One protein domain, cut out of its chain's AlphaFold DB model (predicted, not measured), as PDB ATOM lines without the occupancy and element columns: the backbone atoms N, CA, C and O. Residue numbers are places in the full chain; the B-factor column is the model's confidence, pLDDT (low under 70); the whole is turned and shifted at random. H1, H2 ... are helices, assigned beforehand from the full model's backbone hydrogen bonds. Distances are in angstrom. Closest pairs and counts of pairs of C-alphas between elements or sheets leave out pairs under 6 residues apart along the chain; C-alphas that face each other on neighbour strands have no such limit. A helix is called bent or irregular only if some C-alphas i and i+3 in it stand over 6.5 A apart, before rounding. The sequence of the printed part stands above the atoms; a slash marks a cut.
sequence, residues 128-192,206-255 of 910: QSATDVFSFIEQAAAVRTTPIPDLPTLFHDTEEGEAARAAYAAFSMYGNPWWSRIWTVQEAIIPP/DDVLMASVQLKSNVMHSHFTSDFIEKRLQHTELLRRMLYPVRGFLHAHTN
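What this domain is: This is residues 128 to 192 and 206 to 255 of the 910 residues of the protein "HET-domain-containing protein" of Stagonospora sp. SRC1lsM3a (UniProt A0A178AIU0). Four helices make a crossed ring: the long, kinked H7 and H1 lie on opposite sides, and H2 and H4 each reach from one to the other, the ring being thin where H2 meets H7. H3 packs on the far end of H7, while H5 and H6 form an arc at the other end of the domain, leading from H4 back to the start of H7. The printed part has 115 residues with seven named helices, H1 to H7 in chain order, and no named strand; its class is all helix. It is compact, with a radius of gyration of the C-alphas of 14.2 A and spans of 38 by 29 by 22 A.

Where its parts are: Find C-alpha 236 at (240.552, 97.716, 165.441); from there H7, residues 236 to 253, runs 24.7 A to C-alpha 253 at (235.217, 75.318, 156.503). It has a kink of 41 degrees near residue 243 and is neither bent nor irregular, but only just: C-alphas 241 and 244 are 6.0 A apart. H1, residues 128 to 142, begins at C-alpha 128 at (247.844, 86.091, 183.415) and is 20.7 A long. H2, residues 159 to 171, is 18.2 A long. Look then for H3 at residues 184 to 189, H4 at 206 to 214, H5 at 218 to 222 and H6 at 226 to 234.

How they stand to each other: Start at the hub, H7, which touches three helices. Its residues 243 to 250 touch H4 at a steep tilt of 63 degrees, opposite ways; the closest C-alphas, of Ser 212 and Leu 243, are 5.6 A apart. Its residues 238 to 241 touch residues 165 to 169 of H2, closest at Leu 238 and Ala 169, C-alphas 6.7 A apart, at 36 degrees, only just steep. Its residues 249 to 253 touch H3, closest at Phe 249 and Ile 189, C-alphas 6.2 A apart. H1 and H7 are apart. H1 touches H4 with residues 137 to 142, where the closest C-alphas, of Ala 141 and Ala 211, are 4.1 A apart. With residues 129 to 133 H1 touches H2, about perpendicular at 75 degrees; the closest C-alphas, of Ser 129 and Ala 164, are 4.7 A apart. H5 is close but not clearly touching to H4 and to H6, with 1 pair of C-alphas within 8 A each: Gln 214 and Met 220, 6.2 A, and His 221 and Ile 229, 7.0 A. H6 and H7 meet only through their link. Every O i to N i+4 pair is within hydrogen-bond range in H1, H2, H3, H4 and H6; H7 has 11 of 14, and H5 has 0 of 1 but 2 of 2 O i to N i+3 pairs.

The domain as a whole: The C-alphas farthest apart, of Glu 159 and Asn 255, are 42.0 A apart. Residues 193 to 205 are not printed, and C-alphas 192 and 206 across the cut are 10.5 A apart. The links H1 to H2 and H2 to H3 are long. The model's mean pLDDT over the printed part is 80.2; look for values under 70 at residues 143 to 149, 216 to 230, 233 and 254 to 255.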
ATOM      1  N   GLN A 128     249.060  85.305 183.219       96.88
ATOM      2  CA  GLN A 128     247.844  86.091 183.415       96.88
ATOM      3  C   GLN A 128     247.431  86.810 182.128       96.88
ATOM      4  O   GLN A 128     246.313  86.621 181.670       96.88
ATOM      5  N   SER A 129     248.349  87.524 181.472       97.00
ATOM      6  CA  SER A 129     248.046  88.247 180.228       97.00
ATOM      7  C   SER A 129     247.610  87.302 179.102       97.00
ATOM      8  O   SER A 129     246.710  87.624 178.332       97.00
ATOM      9  N   ALA A 130     248.205  86.108 179.012       96.69
ATOM     10  CA  ALA A 130     247.760  85.083 178.066       96.69
ATOM     11  C   ALA A 130     246.377  84.504 178.436       96.69
ATOM     12  O   ALA A 130     245.565  84.223 177.551       96.69
ATOM     13  N   THR A 131     246.082  84.374 179.734       97.12
ATOM     14  CA  THR A 131     244.759  83.970 180.241       97.12
ATOM     15  C   THR A 131     243.699  85.011 179.894       97.12
ATOM     16  O   THR A 131     242.603  84.638 179.479       97.12
ATOM     17  N   ASP A 132     244.025  86.302 179.977       95.06
ATOM     18  CA  ASP A 132     243.116  87.392 179.610       95.06
ATOM     19  C   ASP A 132     242.757  87.346 178.114       95.06
ATOM     20  O   ASP A 132     241.602  87.562 177.743       95.06
ATOM     21  N   VAL A 133     243.716  86.992 177.245       94.94
ATOM     22  CA  VAL A 133     243.467  86.792 175.804       94.94
ATOM     23  C   VAL A 133     242.482  85.648 175.561       94.94
ATOM     24  O   VAL A 133     241.544  85.813 174.781       94.94
ATOM     25  N   PHE A 134     242.663  84.494 176.212       95.38
ATOM     26  CA  PHE A 134     241.765  83.345 176.020       95.38
ATOM     27  C   PHE A 134     240.388  83.599 176.633       95.38
ATOM     28  O   PHE A 134     239.382  83.331 175.981       95.38
ATOM     29  N   SER A 135     240.342  84.243 177.799       92.00
ATOM     30  CA  SER A 135     239.095  84.679 178.432       92.00
ATOM     31  C   SER A 135     238.312  85.625 177.521       92.00
ATOM     32  O   SER A 135     237.105  85.471 177.365       92.00
ATOM     33  N   PHE A 136     238.988  86.572 176.860       89.56
ATOM     34  CA  PHE A 136     238.349  87.453 175.883       89.56
ATOM     35  C   PHE A 136     237.757  86.678 174.696       89.56
ATOM     36  O   PHE A 136     236.636  86.972 174.278       89.56
ATOM     37  N   ILE A 137     238.472  85.683 174.162       90.69
ATOM     38  CA  ILE A 137     237.983  84.841 173.058       90.69
ATOM     39  C   ILE A 137     236.734  84.061 173.486       90.69
ATOM     40  O   ILE A 137     235.723  84.096 172.787       90.69
ATOM     41  N   GLU A 138     236.778  83.397 174.639       90.12
ATOM     42  CA  GLU A 138     235.664  82.600 175.168       90.12
ATOM     43  C   GLU A 138     234.435  83.471 175.468       90.12
ATOM     44  O   GLU A 138     233.314  83.138 175.077       90.12
ATOM     45  N   GLN A 139     234.637  84.641 176.081       84.75
ATOM     46  CA  GLN A 139     233.568  85.614 176.313       84.75
ATOM     47  C   GLN A 139     232.952  86.091 174.995       84.75
ATOM     48  O   GLN A 139     231.729  86.087 174.852       84.75
ATOM     49  N   ALA A 140     233.780  86.454 174.010       82.19
ATOM     50  CA  ALA A 140     233.315  86.886 172.695       82.19
ATOM     51  C   ALA A 140     232.534  85.783 171.961       82.19
ATOM     52  O   ALA A 140     231.570  86.082 171.254       82.19
ATOM     53  N   ALA A 141     232.896  84.510 172.142       85.56
ATOM     54  CA  ALA A 141     232.147  83.379 171.600       85.56
ATOM     55  C   ALA A 141     230.760  83.215 172.263       85.56
ATOM     56  O   ALA A 141     229.790  82.864 171.585       85.56
ATOM     57  N   ALA A 142     230.640  83.533 173.559       80.50
ATOM     58  CA  ALA A 142     229.436  83.338 174.377       80.50
ATOM     59  C   ALA A 142     228.375  84.463 174.298       80.50
ATOM     60  O   ALA A 142     227.289  84.324 174.864       80.50
ATOM     61  N   VAL A 143     228.626  85.562 173.572       66.81
ATOM     62  CA  VAL A 143     227.763  86.776 173.523       66.81
ATOM     63  C   VAL A 143     226.294  86.500 173.163       66.81
ATOM     64  O   VAL A 143     225.405  87.270 173.516       66.81
ATOM     65  N   ARG A 144     225.993  85.378 172.499       55.47
ATOM     66  CA  ARG A 144     224.615  84.988 172.152       55.47
ATOM     67  C   ARG A 144     223.775  84.505 173.338       55.47
ATOM     68  O   ARG A 144     222.552  84.504 173.236       55.47
ATOM     69  N   THR A 145     224.402  84.054 174.422       53.19
ATOM     70  CA  THR A 145     223.710  83.455 175.576       53.19
ATOM     71  C   THR A 145     223.683  84.359 176.798       53.19
ATOM     72  O   THR A 145     222.779  84.241 177.622       53.19
ATOM     73  N   THR A 146     224.644  85.269 176.915       54.22
ATOM     74  CA  THR A 146     224.825  86.127 178.089       54.22
ATOM     75  C   THR A 146     225.398  87.475 177.657       54.22
ATOM     76  O   THR A 146     226.386  87.484 176.920       54.22
ATOM     77  N   PRO A 147     224.832  88.610 178.115       57.53
ATOM     78  CA  PRO A 147     225.511  89.900 178.019       57.53
ATOM     79  C   PRO A 147     226.883  89.794 178.687       57.53
ATOM     80  O   PRO A 147     226.993  89.149 179.730       57.53
ATOM     81  N   ILE A 148     227.912  90.412 178.110       58.69
ATOM     82  CA  ILE A 148     229.218  90.488 178.770       58.69
ATOM     83  C   ILE A 148     229.113  91.560 179.864       58.69
ATOM     84  O   ILE A 148     228.837  92.715 179.535       58.69
ATOM     85  N   PRO A 149     229.251  91.188 181.152       54.22
ATOM     86  CA  PRO A 149     228.950  92.089 182.260       54.22
ATOM     87  C   PRO A 149     230.005  93.191 182.451       54.22
ATOM     88  O   PRO A 149     229.628  94.284 182.862       54.22
ATOM     89  N   ASP A 150     231.270  92.936 182.088       70.00
ATOM     90  CA  ASP A 150     232.410  93.838 182.297       70.00
ATOM     91  C   ASP A 150     233.246  94.028 181.021       70.00
ATOM     92  O   ASP A 150     233.321  93.144 180.164       70.00
ATOM     93  N   LEU A 151     233.901  95.186 180.891       75.69
ATOM     94  CA  LEU A 151     234.843  95.452 179.804       75.69
ATOM     95  C   LEU A 151     236.001  94.425 179.870       75.69
ATOM     96  O   LEU A 151     236.574  94.240 180.940       75.69
ATOM     97  N   PRO A 152     236.361  93.721 178.779       85.62
ATOM     98  CA  PRO A 152     237.497  92.799 178.819       85.62
ATOM     99  C   PRO A 152     238.814  93.535 179.100       85.62
ATOM    100  O   PRO A 152     239.038  94.602 178.527       85.62
ATOM    101  N   THR A 153     239.727  92.926 179.873       89.81
ATOM    102  CA  THR A 153     241.034  93.506 180.264       89.81
ATOM    103  C   THR A 153     241.800  94.106 179.085       89.81
ATOM    104  O   THR A 153     242.411  95.161 179.209       89.81
ATOM    105  N   LEU A 154     241.702  93.481 177.905       87.19
ATOM    106  CA  LEU A 154     242.296  93.949 176.647       87.19
ATOM    107  C   LEU A 154     241.980  95.424 176.311       87.19
ATOM    108  O   LEU A 154     242.771  96.090 175.642       87.19
ATOM    109  N   PHE A 155     240.836  95.932 176.766       87.12
ATOM    110  CA  PHE A 155     240.336  97.280 176.495       87.12
ATOM    111  C   PHE A 155     240.513  98.250 177.671       87.12
ATOM    112  O   PHE A 155     240.104  99.402 177.565       87.12
ATOM    113  N   HIS A 156     241.114  97.815 178.783       88.94
ATOM    114  CA  HIS A 156     241.394  98.687 179.922       88.94
ATOM    115  C   HIS A 156     242.568  99.631 179.625       88.94
ATOM    116  O   HIS A 156     243.587  99.219 179.056       88.94
ATOM    117  N   ASP A 157     242.470 100.881 180.078       88.38
ATOM    118  CA  ASP A 157     243.569 101.860 180.052       88.38
ATOM    119  C   ASP A 157     244.480 101.702 181.285       88.38
ATOM    120  O   ASP A 157     244.754 102.658 182.008       88.38
ATOM    121  N   THR A 158     244.910 100.472 181.568       93.00
ATOM    122  CA  THR A 158     245.801 100.141 182.692       93.00
ATOM    123  C   THR A 158     247.035  99.380 182.209       93.00
ATOM    124  O   THR A 158     247.089  98.944 181.055       93.00
ATOM    125  N   GLU A 159     248.019  99.196 183.093       93.75
ATOM    126  CA  GLU A 159     249.218  98.391 182.815       93.75
ATOM    127  C   GLU A 159     248.842  96.938 182.469       93.75
ATOM    128  O   GLU A 159     249.388  96.348 181.537       93.75
ATOM    129  N   GLU A 160     247.829  96.379 183.139       93.38
ATOM    130  CA  GLU A 160     247.298  95.049 182.828       93.38
ATOM    131  C   GLU A 160     246.663  95.005 181.436       93.38
ATOM    132  O   GLU A 160     246.869  94.044 180.691       93.38
ATOM    133  N   GLY A 161     245.927  96.053 181.052       93.19
ATOM    134  CA  GLY A 161     245.351  96.156 179.714       93.19
ATOM    135  C   GLY A 161     246.411  96.271 178.622       93.19
ATOM    136  O   GLY A 161     246.287  95.645 177.566       93.19
ATOM    137  N   GLU A 162     247.497  97.002 178.873       94.31
ATOM    138  CA  GLU A 162     248.640  97.074 177.958       94.31
ATOM    139  C   GLU A 162     249.338  95.717 177.818       94.31
ATOM    140  O   GLU A 162     249.580  95.258 176.696       94.31
ATOM    141  N   ALA A 163     249.562  95.015 178.932       95.88
ATOM    142  CA  ALA A 163     250.120  93.667 178.930       95.88
ATOM    143  C   ALA A 163     249.216  92.662 178.190       95.88
ATOM    144  O   ALA A 163     249.709  91.835 177.418       95.88
ATOM    145  N   ALA A 164     247.890  92.752 178.354       94.81
ATOM    146  CA  ALA A 164     246.924  91.938 177.616       94.81
ATOM    147  C   ALA A 164     246.947  92.242 176.105       94.81
ATOM    148  O   ALA A 164     246.900  91.316 175.291       94.81
ATOM    149  N   ARG A 165     247.088  93.514 175.701       94.00
ATOM    150  CA  ARG A 165     247.248  93.905 174.284       94.00
ATOM    151  C   ARG A 165     248.547  93.377 173.685       94.00
ATOM    152  O   ARG A 165     248.526  92.870 172.562       94.00
ATOM    153  N   ALA A 166     249.650  93.435 174.428       94.94
ATOM    154  CA  ALA A 166     250.922  92.847 174.016       94.94
ATOM    155  C   ALA A 166     250.819  91.317 173.865       94.94
ATOM    156  O   ALA A 166     251.266  90.764 172.858       94.94
ATOM    157  N   ALA A 167     250.149  90.637 174.803       96.06
ATOM    158  CA  ALA A 167     249.876  89.204 174.710       96.06
ATOM    159  C   ALA A 167     248.996  88.860 173.497       96.06
ATOM    160  O   ALA A 167     249.302  87.921 172.765       96.06
ATOM    161  N   TYR A 168     247.950  89.645 173.219       94.44
ATOM    162  CA  TYR A 168     247.107  89.461 172.035       94.44
ATOM    163  C   TYR A 168     247.905  89.650 170.738       94.44
ATOM    164  O   TYR A 168     247.764  88.874 169.787       94.44
ATOM    165  N   ALA A 169     248.777  90.661 170.692       92.62
ATOM    166  CA  ALA A 169     249.668  90.893 169.562       92.62
ATOM    167  C   ALA A 169     250.612  89.702 169.339       92.62
ATOM    168  O   ALA A 169     250.747  89.278 168.197       92.62
ATOM    169  N   ALA A 170     251.197  89.142 170.404       94.00
ATOM    170  CA  ALA A 170     252.082  87.974 170.359       94.00
ATOM    171  C   ALA A 170     251.354  86.669 169.991       94.00
ATOM    172  O   ALA A 170     251.927  85.807 169.331       94.00
ATOM    173  N   PHE A 171     250.088  86.524 170.385       93.19
ATOM    174  CA  PHE A 171     249.248  85.374 170.047       93.19
ATOM    175  C   PHE A 171     248.797  85.372 168.581       93.19
ATOM    176  O   PHE A 171     248.642  84.307 167.986       93.19
ATOM    177  N   SER A 172     248.541  86.549 168.006       90.06
ATOM    178  CA  SER A 172     247.893  86.715 166.698       90.06
ATOM    179  C   SER A 172     248.883  86.751 165.523       90.06
ATOM    180  O   SER A 172     250.094  86.581 165.684       90.06
ATOM    181  N   MET A 173     248.365  86.928 164.301       85.12
ATOM    182  CA  MET A 173     249.188  87.097 163.101       85.12
ATOM    183  C   MET A 173     250.236  88.198 163.306       85.12
ATOM    184  O   MET A 173     249.962  89.206 163.957       85.12
ATOM    185  N   TYR A 174     251.425  87.998 162.736       83.44
ATOM    186  CA  TYR A 174     252.644  88.799 162.936       83.44
ATOM    187  C   TYR A 174     253.358  88.617 164.275       83.44
ATOM    188  O   TYR A 174     254.572  88.791 164.313       83.44
ATOM    189  N   GLY A 175     252.649  88.253 165.345       87.56
ATOM    190  CA  GLY A 175     253.275  87.923 166.626       87.56
ATOM    191  C   GLY A 175     253.647  86.453 166.756       87.56
ATOM    192  O   GLY A 175     254.703  86.140 167.297       87.56
ATOM    193  N   ASN A 176     252.815  85.552 166.220       91.00
ATOM    194  CA  ASN A 176     253.069  84.117 166.280       91.00
ATOM    195  C   ASN A 176     253.389  83.519 164.894       91.00
ATOM    196  O   ASN A 176     252.544  83.592 163.992       91.00
ATOM    197  N   PRO A 177     254.552  82.856 164.717       90.81
ATOM    198  CA  PRO A 177     254.943  82.226 163.453       90.81
ATOM    199  C   PRO A 177     253.972  81.153 162.941       90.81
ATOM    200  O   PRO A 177     253.957  80.847 161.750       90.81
ATOM    201  N   TRP A 178     253.151  80.557 163.811       93.69
ATOM    202  CA  TRP A 178     252.197  79.524 163.402       93.69
ATOM    203  C   TRP A 178     251.164  80.050 162.395       93.69
ATOM    204  O   TRP A 178     250.803  79.343 161.450       93.69
ATOM    205  N   TRP A 179     250.757  81.318 162.529       90.50
ATOM    206  CA  TRP A 179     249.822  81.965 161.604       90.50
ATOM    207  C   TRP A 179     250.418  82.252 160.229       90.50
ATOM    208  O   TRP A 179     249.655  82.484 159.292       90.50
ATOM    209  N   SER A 180     251.748  82.253 160.093       88.19
ATOM    210  CA  SER A 180     252.393  82.578 158.824       88.19
ATOM    211  C   SER A 180     252.628  81.356 157.949       88.19
ATOM    212  O   SER A 180     252.689  81.520 156.747       88.19
ATOM    213  N   ARG A 181     252.702  80.127 158.473       90.19
ATOM    214  CA  ARG A 181     253.005  78.929 157.663       90.19
ATOM    215  C   ARG A 181     251.788  78.454 156.853       90.19
ATOM    216  O   ARG A 181     250.701  78.299 157.400       90.19
ATOM    217  N   ILE A 182     251.960  78.159 155.561       92.56
ATOM    218  CA  ILE A 182     250.842  77.734 154.691       92.56
ATOM    219  C   ILE A 182     250.229  76.386 155.107       92.56
ATOM    220  O   ILE A 182     249.011  76.245 155.127       92.56
ATOM    221  N   TRP A 183     251.055  75.418 155.515       93.31
ATOM    222  CA  TRP A 183     250.593  74.084 155.914       93.31
ATOM    223  C   TRP A 183     249.621  74.119 157.096       93.31
ATOM    224  O   TRP A 183     248.660  73.358 157.105       93.31
ATOM    225  N   THR A 184     249.759  75.080 158.017       93.94
ATOM    226  CA  THR A 184     248.888  75.167 159.199       93.94
ATOM    227  C   THR A 184     247.425  75.474 158.857       93.94
ATOM    228  O   THR A 184     246.547  75.297 159.699       93.94
ATOM    229  N   VAL A 185     247.127  75.882 157.617       93.00
ATOM    230  CA  VAL A 185     245.757  76.072 157.120       93.00
ATOM    231  C   VAL A 185     244.988  74.751 157.124       93.00
ATOM    232  O   VAL A 185     243.949  74.649 157.778       93.00
ATOM    233  N   GLN A 186     245.509  73.716 156.457       92.12
ATOM    234  CA  GLN A 186     244.842  72.411 156.423       92.12
ATOM    235  C   GLN A 186     244.795  71.780 157.822       92.12
ATOM    236  O   GLN A 186     243.799  71.171 158.202       92.12
ATOM    237  N   GLU A 187     245.857  71.980 158.607       94.56
ATOM    238  CA  GLU A 187     246.024  71.404 159.945       94.56
ATOM    239  C   GLU A 187     245.023  71.986 160.952       94.56
ATOM    240  O   GLU A 187     244.698  71.333 161.939       94.56
ATOM    241  N   ALA A 188     244.509  73.194 160.702       93.56
ATOM    242  CA  ALA A 188     243.481  73.831 161.518       93.56
ATOM    243  C   ALA A 188     242.051  73.529 161.037       93.56
ATOM    244  O   ALA A 188     241.135  73.400 161.856       93.56
ATOM    245  N   ILE A 189     241.845  73.430 159.718       92.19
ATOM    246  CA  ILE A 189     240.507  73.311 159.114       92.19
ATOM    247  C   ILE A 189     240.022  71.858 159.053       92.19
ATOM    248  O   ILE A 189     238.858  71.601 159.350       92.19
ATOM    249  N   ILE A 190     240.885  70.923 158.647       93.50
ATOM    250  CA  ILE A 190     240.506  69.532 158.342       93.50
ATOM    251  C   ILE A 190     240.122  68.704 159.580       93.50
ATOM    252  O   ILE A 190     239.179  67.914 159.471       93.50
ATOM    253  N   PRO A 191     240.817  68.813 160.729       95.06
ATOM    254  CA  PRO A 191     240.527  67.957 161.872       95.06
ATOM    255  C   PRO A 191     239.089  68.089 162.381       95.06
ATOM    256  O   PRO A 191     238.564  69.211 162.431       95.06
ATOM    257  N   PRO A 192     238.470  66.981 162.837       93.19
ATOM    258  CA  PRO A 192     237.135  67.025 163.431       93.19
ATOM    259  C   PRO A 192     237.125  67.913 164.681       93.19
ATOM    260  O   PRO A 192     236.258  68.771 164.827       93.19
ATOM    261  N   ASP A 206     236.702  76.068 167.894       90.81
ATOM    262  CA  ASP A 206     235.322  76.474 167.651       90.81
ATOM    263  C   ASP A 206     234.985  77.774 168.400       90.81
ATOM    264  O   ASP A 206     234.352  78.650 167.815       90.81
ATOM    265  N   ASP A 207     235.510  77.981 169.614       91.75
ATOM    266  CA  ASP A 207     235.392  79.265 170.324       91.75
ATOM    267  C   ASP A 207     236.120  80.386 169.579       91.75
ATOM    268  O   ASP A 207     235.573  81.472 169.396       91.75
ATOM    269  N   VAL A 208     237.324  80.120 169.059       91.00
ATOM    270  CA  VAL A 208     238.068  81.080 168.225       91.00
ATOM    271  C   VAL A 208     237.267  81.471 166.973       91.00
ATOM    272  O   VAL A 208     237.150  82.659 166.650       91.00
ATOM    273  N   LEU A 209     236.672  80.495 166.281       87.25
ATOM    274  CA  LEU A 209     235.821  80.731 165.111       87.25
ATOM    275  C   LEU A 209     234.572  81.538 165.486       87.25
ATOM    276  O   LEU A 209     234.271  82.540 164.831       87.25
ATOM    277  N   MET A 210     233.874  81.154 166.555       85.12
ATOM    278  CA  MET A 210     232.655  81.819 167.014       85.12
ATOM    279  C   MET A 210     232.913  83.251 167.478       85.12
ATOM    280  O   MET A 210     232.167  84.154 167.086       85.12
ATOM    281  N   ALA A 211     233.996  83.485 168.219       84.44
ATOM    282  CA  ALA A 211     234.449  84.818 168.591       84.44
ATOM    283  C   ALA A 211     234.643  85.696 167.348       84.44
ATOM    284  O   ALA A 211     234.166  86.827 167.311       84.44
ATOM    285  N   SER A 212     235.257  85.170 166.280       79.62
ATOM    286  CA  SER A 212     235.477  85.935 165.043       79.62
ATOM    287  C   SER A 212     234.182  86.364 164.335       79.62
ATOM    288  O   SER A 212     234.124  87.453 163.750       79.62
ATOM    289  N   VAL A 213     233.139  85.526 164.406       75.88
ATOM    290  CA  VAL A 213     231.805  85.808 163.858       75.88
ATOM    291  C   VAL A 213     231.126  86.897 164.676       75.88
ATOM    292  O   VAL A 213     230.652  87.879 164.099       75.88
ATOM    293  N   GLN A 214     231.127  86.771 166.009       75.00
ATOM    294  CA  GLN A 214     230.521  87.783 166.876       75.00
ATOM    295  C   GLN A 214     231.240  89.122 166.710       75.00
ATOM    296  O   GLN A 214     230.591  90.110 166.377       75.00
ATOM    297  N   LEU A 215     232.578  89.130 166.765       70.25
ATOM    298  CA  LEU A 215     233.417  90.322 166.601       70.25
ATOM    299  C   LEU A 215     233.210  91.066 165.267       70.25
ATOM    300  O   LEU A 215     233.614  92.224 165.159       70.25
ATOM    301  N   LYS A 216     232.605  90.437 164.246       59.28
ATOM    302  CA  LYS A 216     232.198  91.079 162.979       59.28
ATOM    303  C   LYS A 216     230.791  91.671 163.035       59.28
ATOM    304  O   LYS A 216     230.547  92.713 162.440       59.28
ATOM    305  N   SER A 217     229.864  90.930 163.624       48.28
ATOM    306  CA  SER A 217     228.433  91.165 163.476       48.28
ATOM    307  C   SER A 217     227.947  92.370 164.283       48.28
ATOM    308  O   SER A 217     228.434  92.633 165.384       48.28
ATOM    309  N   ASN A 218     226.900  93.040 163.789       42.34
ATOM    310  CA  ASN A 218     226.199  94.072 164.559       42.34
ATOM    311  C   ASN A 218     225.516  93.521 165.827       42.34
ATOM    312  O   ASN A 218     225.086  94.306 166.666       42.34
ATOM    313  N   VAL A 219     225.475  92.192 166.004       38.84
ATOM    314  CA  VAL A 219     224.999  91.506 167.218       38.84
ATOM    315  C   VAL A 219     225.816  91.918 168.445       38.84
ATOM    316  O   VAL A 219     225.268  92.029 169.536       38.84
ATOM    317  N   MET A 220     227.108  92.237 168.299       43.94
ATOM    318  CA  MET A 220     227.861  92.774 169.436       43.94
ATOM    319  C   MET A 220     227.437  94.190 169.829       43.94
ATOM    320  O   MET A 220     227.494  94.533 171.004       43.94
ATOM    321  N   HIS A 221     226.964  95.020 168.898       46.81
ATOM    322  CA  HIS A 221     226.565  96.388 169.239       46.81
ATOM    323  C   HIS A 221     225.328  96.441 170.153       46.81
ATOM    324  O   HIS A 221     225.135  97.442 170.835       46.81
ATOM    325  N   SER A 222     224.519  95.374 170.212       45.53
ATOM    326  CA  SER A 222     223.350  95.281 171.101       45.53
ATOM    327  C   SER A 222     223.627  94.647 172.469       45.53
ATOM    328  O   SER A 222     222.768  94.737 173.344       45.53
ATOM    329  N   HIS A 223     224.780  93.998 172.666       48.06
ATOM    330  CA  HIS A 223     225.092  93.230 173.886       48.06
ATOM    331  C   HIS A 223     226.296  93.746 174.679       48.06
ATOM    332  O   HIS A 223     226.539  93.264 175.784       48.06
ATOM    333  N   PHE A 224     227.026  94.721 174.140       55.44
ATOM    334  CA  PHE A 224     228.143  95.373 174.812       55.44
ATOM    335  C   PHE A 224     227.800  96.811 175.208       55.44
ATOM    336  O   PHE A 224     226.951  97.461 174.596       55.44
ATOM    337  N   THR A 225     228.482  97.320 176.234       59.38
ATOM    338  CA  THR A 225     228.367  98.717 176.669       59.38
ATOM    339  C   THR A 225     228.851  99.674 175.571       59.38
ATOM    340  O   THR A 225     229.663  99.313 174.716       59.38
ATOM    341  N   SER A 226     228.379 100.925 175.586       62.22
ATOM    342  CA  SER A 226     228.874 101.968 174.670       62.22
ATOM    343  C   SER A 226     230.392 102.159 174.766       62.22
ATOM    344  O   SER A 226     231.040 102.415 173.756       62.22
ATOM    345  N   ASP A 227     230.940 101.961 175.966       65.62
ATOM    346  CA  ASP A 227     232.369 102.040 176.277       65.62
ATOM    347  C   ASP A 227     233.188 100.969 175.534       65.62
ATOM    348  O   ASP A 227     234.190 101.267 174.887       65.62
ATOM    349  N   PHE A 228     232.698  99.724 175.482       68.62
ATOM    350  CA  PHE A 228     233.333  98.672 174.684       68.62
ATOM    351  C   PHE A 228     233.357  99.000 173.186       68.62
ATOM    352  O   PHE A 228     234.342  98.708 172.511       68.62
ATOM    353  N   ILE A 229     232.288  99.590 172.639       66.00
ATOM    354  CA  ILE A 229     232.229  99.933 171.208       66.00
ATOM    355  C   ILE A 229     233.298 100.977 170.871       66.00
ATOM    356  O   ILE A 229     234.014 100.813 169.881       66.00
ATOM    357  N   GLU A 230     233.430 102.013 171.700       69.50
ATOM    358  CA  GLU A 230     234.440 103.059 171.542       69.50
ATOM    359  C   GLU A 230     235.863 102.490 171.648       69.50
ATOM    360  O   GLU A 230     236.677 102.666 170.737       69.50
ATOM    361  N   LYS A 231     236.146 101.711 172.698       72.19
ATOM    362  CA  LYS A 231     237.455 101.076 172.911       72.19
ATOM    363  C   LYS A 231     237.817 100.055 171.837       72.19
ATOM    364  O   LYS A 231     238.968  99.976 171.408       72.19
ATOM    365  N   ARG A 232     236.843  99.291 171.337       70.56
ATOM    366  CA  ARG A 232     237.047  98.371 170.210       70.56
ATOM    367  C   ARG A 232     237.503  99.121 168.964       70.56
ATOM    368  O   ARG A 232     238.417  98.644 168.295       70.56
ATOM    369  N   LEU A 233     236.887 100.265 168.655       67.31
ATOM    370  CA  LEU A 233     237.264 101.070 167.492       67.31
ATOM    371  C   LEU A 233     238.718 101.553 167.603       67.31
ATOM    372  O   LEU A 233     239.461 101.425 166.627       67.31
ATOM    373  N   GLN A 234     239.150 101.970 168.799       72.88
ATOM    374  CA  GLN A 234     240.535 102.380 169.090       72.88
ATOM    375  C   GLN A 234     241.566 101.252 168.877       72.88
ATOM    376  O   GLN A 234     242.727 101.525 168.577       72.88
ATOM    377  N   HIS A 235     241.157  99.983 168.981       76.81
ATOM    378  CA  HIS A 235     242.039  98.815 168.839       76.81
ATOM    379  C   HIS A 235     241.705  97.924 167.631       76.81
ATOM    380  O   HIS A 235     242.101  96.754 167.585       76.81
ATOM    381  N   THR A 236     241.009  98.466 166.625       70.75
ATOM    382  CA  THR A 236     240.552  97.716 165.441       70.75
ATOM    383  C   THR A 236     241.694  96.976 164.742       70.75
ATOM    384  O   THR A 236     241.572  95.780 164.473       70.75
ATOM    385  N   GLU A 237     242.831  97.635 164.511       71.25
ATOM    386  CA  GLU A 237     243.974  97.030 163.814       71.25
ATOM    387  C   GLU A 237     244.606  95.864 164.577       71.25
ATOM    388  O   GLU A 237     245.018  94.871 163.974       71.25
ATOM    389  N   LEU A 238     244.631  95.933 165.910       80.56
ATOM    390  CA  LEU A 238     245.112  94.832 166.740       80.56
ATOM    391  C   LEU A 238     244.194  93.610 166.595       80.56
ATOM    392  O   LEU A 238     244.674  92.509 166.328       80.56
ATOM    393  N   LEU A 239     242.876  93.807 166.690       80.31
ATOM    394  CA  LEU A 239     241.892  92.728 166.549       80.31
ATOM    395  C   LEU A 239     241.905  92.108 165.140       80.31
ATOM    396  O   LEU A 239     241.760  90.891 164.991       80.31
ATOM    397  N   ARG A 240     242.132  92.913 164.088       76.69
ATOM    398  CA  ARG A 240     242.224  92.428 162.696       76.69
ATOM    399  C   ARG A 240     243.305  91.361 162.507       76.69
ATOM    400  O   ARG A 240     243.106  90.469 161.680       76.69
ATOM    401  N   ARG A 241     244.384  91.381 163.305       82.44
ATOM    402  CA  ARG A 241     245.466  90.380 163.248       82.44
ATOM    403  C   ARG A 241     244.978  88.952 163.487       82.44
ATOM    404  O   ARG A 241     245.523  88.019 162.913       82.44
ATOM    405  N   MET A 242     243.947  88.758 164.305       81.94
ATOM    406  CA  MET A 242     243.360  87.434 164.543       81.94
ATOM    407  C   MET A 242     242.125  87.203 163.670       81.94
ATOM    408  O   MET A 242     241.962  86.133 163.086       81.94
ATOM    409  N   LEU A 243     241.282  88.228 163.506       77.50
ATOM    410  CA  LEU A 243     240.044  88.112 162.734       77.50
ATOM    411  C   LEU A 243     240.288  87.732 161.275       77.50
ATOM    412  O   LEU A 243     239.505  86.970 160.716       77.50
ATOM    413  N   TYR A 244     241.346  88.252 160.650       76.31
ATOM    414  CA  TYR A 244     241.642  87.968 159.250       76.31
ATOM    415  C   TYR A 244     241.910  86.473 158.981       76.31
ATOM    416  O   TYR A 244     241.129  85.863 158.240       76.31
ATOM    417  N   PRO A 245     242.931  85.835 159.594       81.62
ATOM    418  CA  PRO A 245     243.194  84.417 159.364       81.62
ATOM    419  C   PRO A 245     242.052  83.517 159.858       81.62
ATOM    420  O   PRO A 245     241.719  82.545 159.186       81.62
ATOM    421  N   VAL A 246     241.400  83.847 160.977       84.56
ATOM    422  CA  VAL A 246     240.308  83.022 161.525       84.56
ATOM    423  C   VAL A 246     239.055  83.079 160.646       84.56
ATOM    424  O   VAL A 246     238.416  82.054 160.411       84.56
ATOM    425  N   ARG A 247     238.726  84.239 160.064       76.44
ATOM    426  CA  ARG A 247     237.660  84.315 159.053       76.44
ATOM    427  C   ARG A 247     237.998  83.490 157.826       76.44
ATOM    428  O   ARG A 247     237.094  82.885 157.263       76.44
ATOM    429  N   GLY A 248     239.263  83.450 157.413       80.12
ATOM    430  CA  GLY A 248     239.677  82.564 156.331       80.12
ATOM    431  C   GLY A 248     239.350  81.102 156.632       80.12
ATOM    432  O   GLY A 248     238.815  80.416 155.765       80.12
ATOM    433  N   PHE A 249     239.574  80.647 157.872       84.44
ATOM    434  CA  PHE A 249     239.182  79.298 158.291       84.44
ATOM    435  C   PHE A 249     237.675  79.074 158.168       84.44
ATOM    436  O   PHE A 249     237.270  78.024 157.686       84.44
ATOM    437  N   LEU A 250     236.846  80.055 158.535       76.50
ATOM    438  CA  LEU A 250     235.390  79.945 158.402       76.50
ATOM    439  C   LEU A 250     234.938  79.812 156.939       76.50
ATOM    440  O   LEU A 250     234.092  78.970 156.645       76.50
ATOM    441  N   HIS A 251     235.493  80.610 156.020       74.12
ATOM    442  CA  HIS A 251     235.134  80.535 154.593       74.12
ATOM    443  C   HIS A 251     235.518  79.175 154.000       74.12
ATOM    444  O   HIS A 251     234.700  78.523 153.353       74.12
ATOM    445  N   ALA A 252     236.725  78.701 154.323       75.44
ATOM    446  CA  ALA A 252     237.197  77.392 153.896       75.44
ATOM    447  C   ALA A 252     236.402  76.237 154.538       75.44
ATOM    448  O   ALA A 252     236.102  75.260 153.866       75.44
ATOM    449  N   HIS A 253     236.008  76.346 155.812       70.12
ATOM    450  CA  HIS A 253     235.217  75.318 156.503       70.12
ATOM    451  C   HIS A 253     233.766  75.244 156.002       70.12
ATOM    452  O   HIS A 253     233.166  74.174 155.982       70.12
ATOM    453  N   THR A 254     233.191  76.377 155.588       67.81
ATOM    454  CA  THR A 254     231.823  76.456 155.045       67.81
ATOM    455  C   THR A 254     231.741  76.141 153.548       67.81
ATOM    456  O   THR A 254     230.641  76.172 152.999       67.81
ATOM    457  N   ASN A 255     232.867  75.829 152.890       62.88
ATOM    458  CA  ASN A 255     232.973  75.622 151.437       62.88
ATOM    459  C   ASN A 255     232.357  76.771 150.616       62.88
ATOM    460  O   ASN A 255     231.731  76.543 149.583       62.88
TER     461      ASN A 255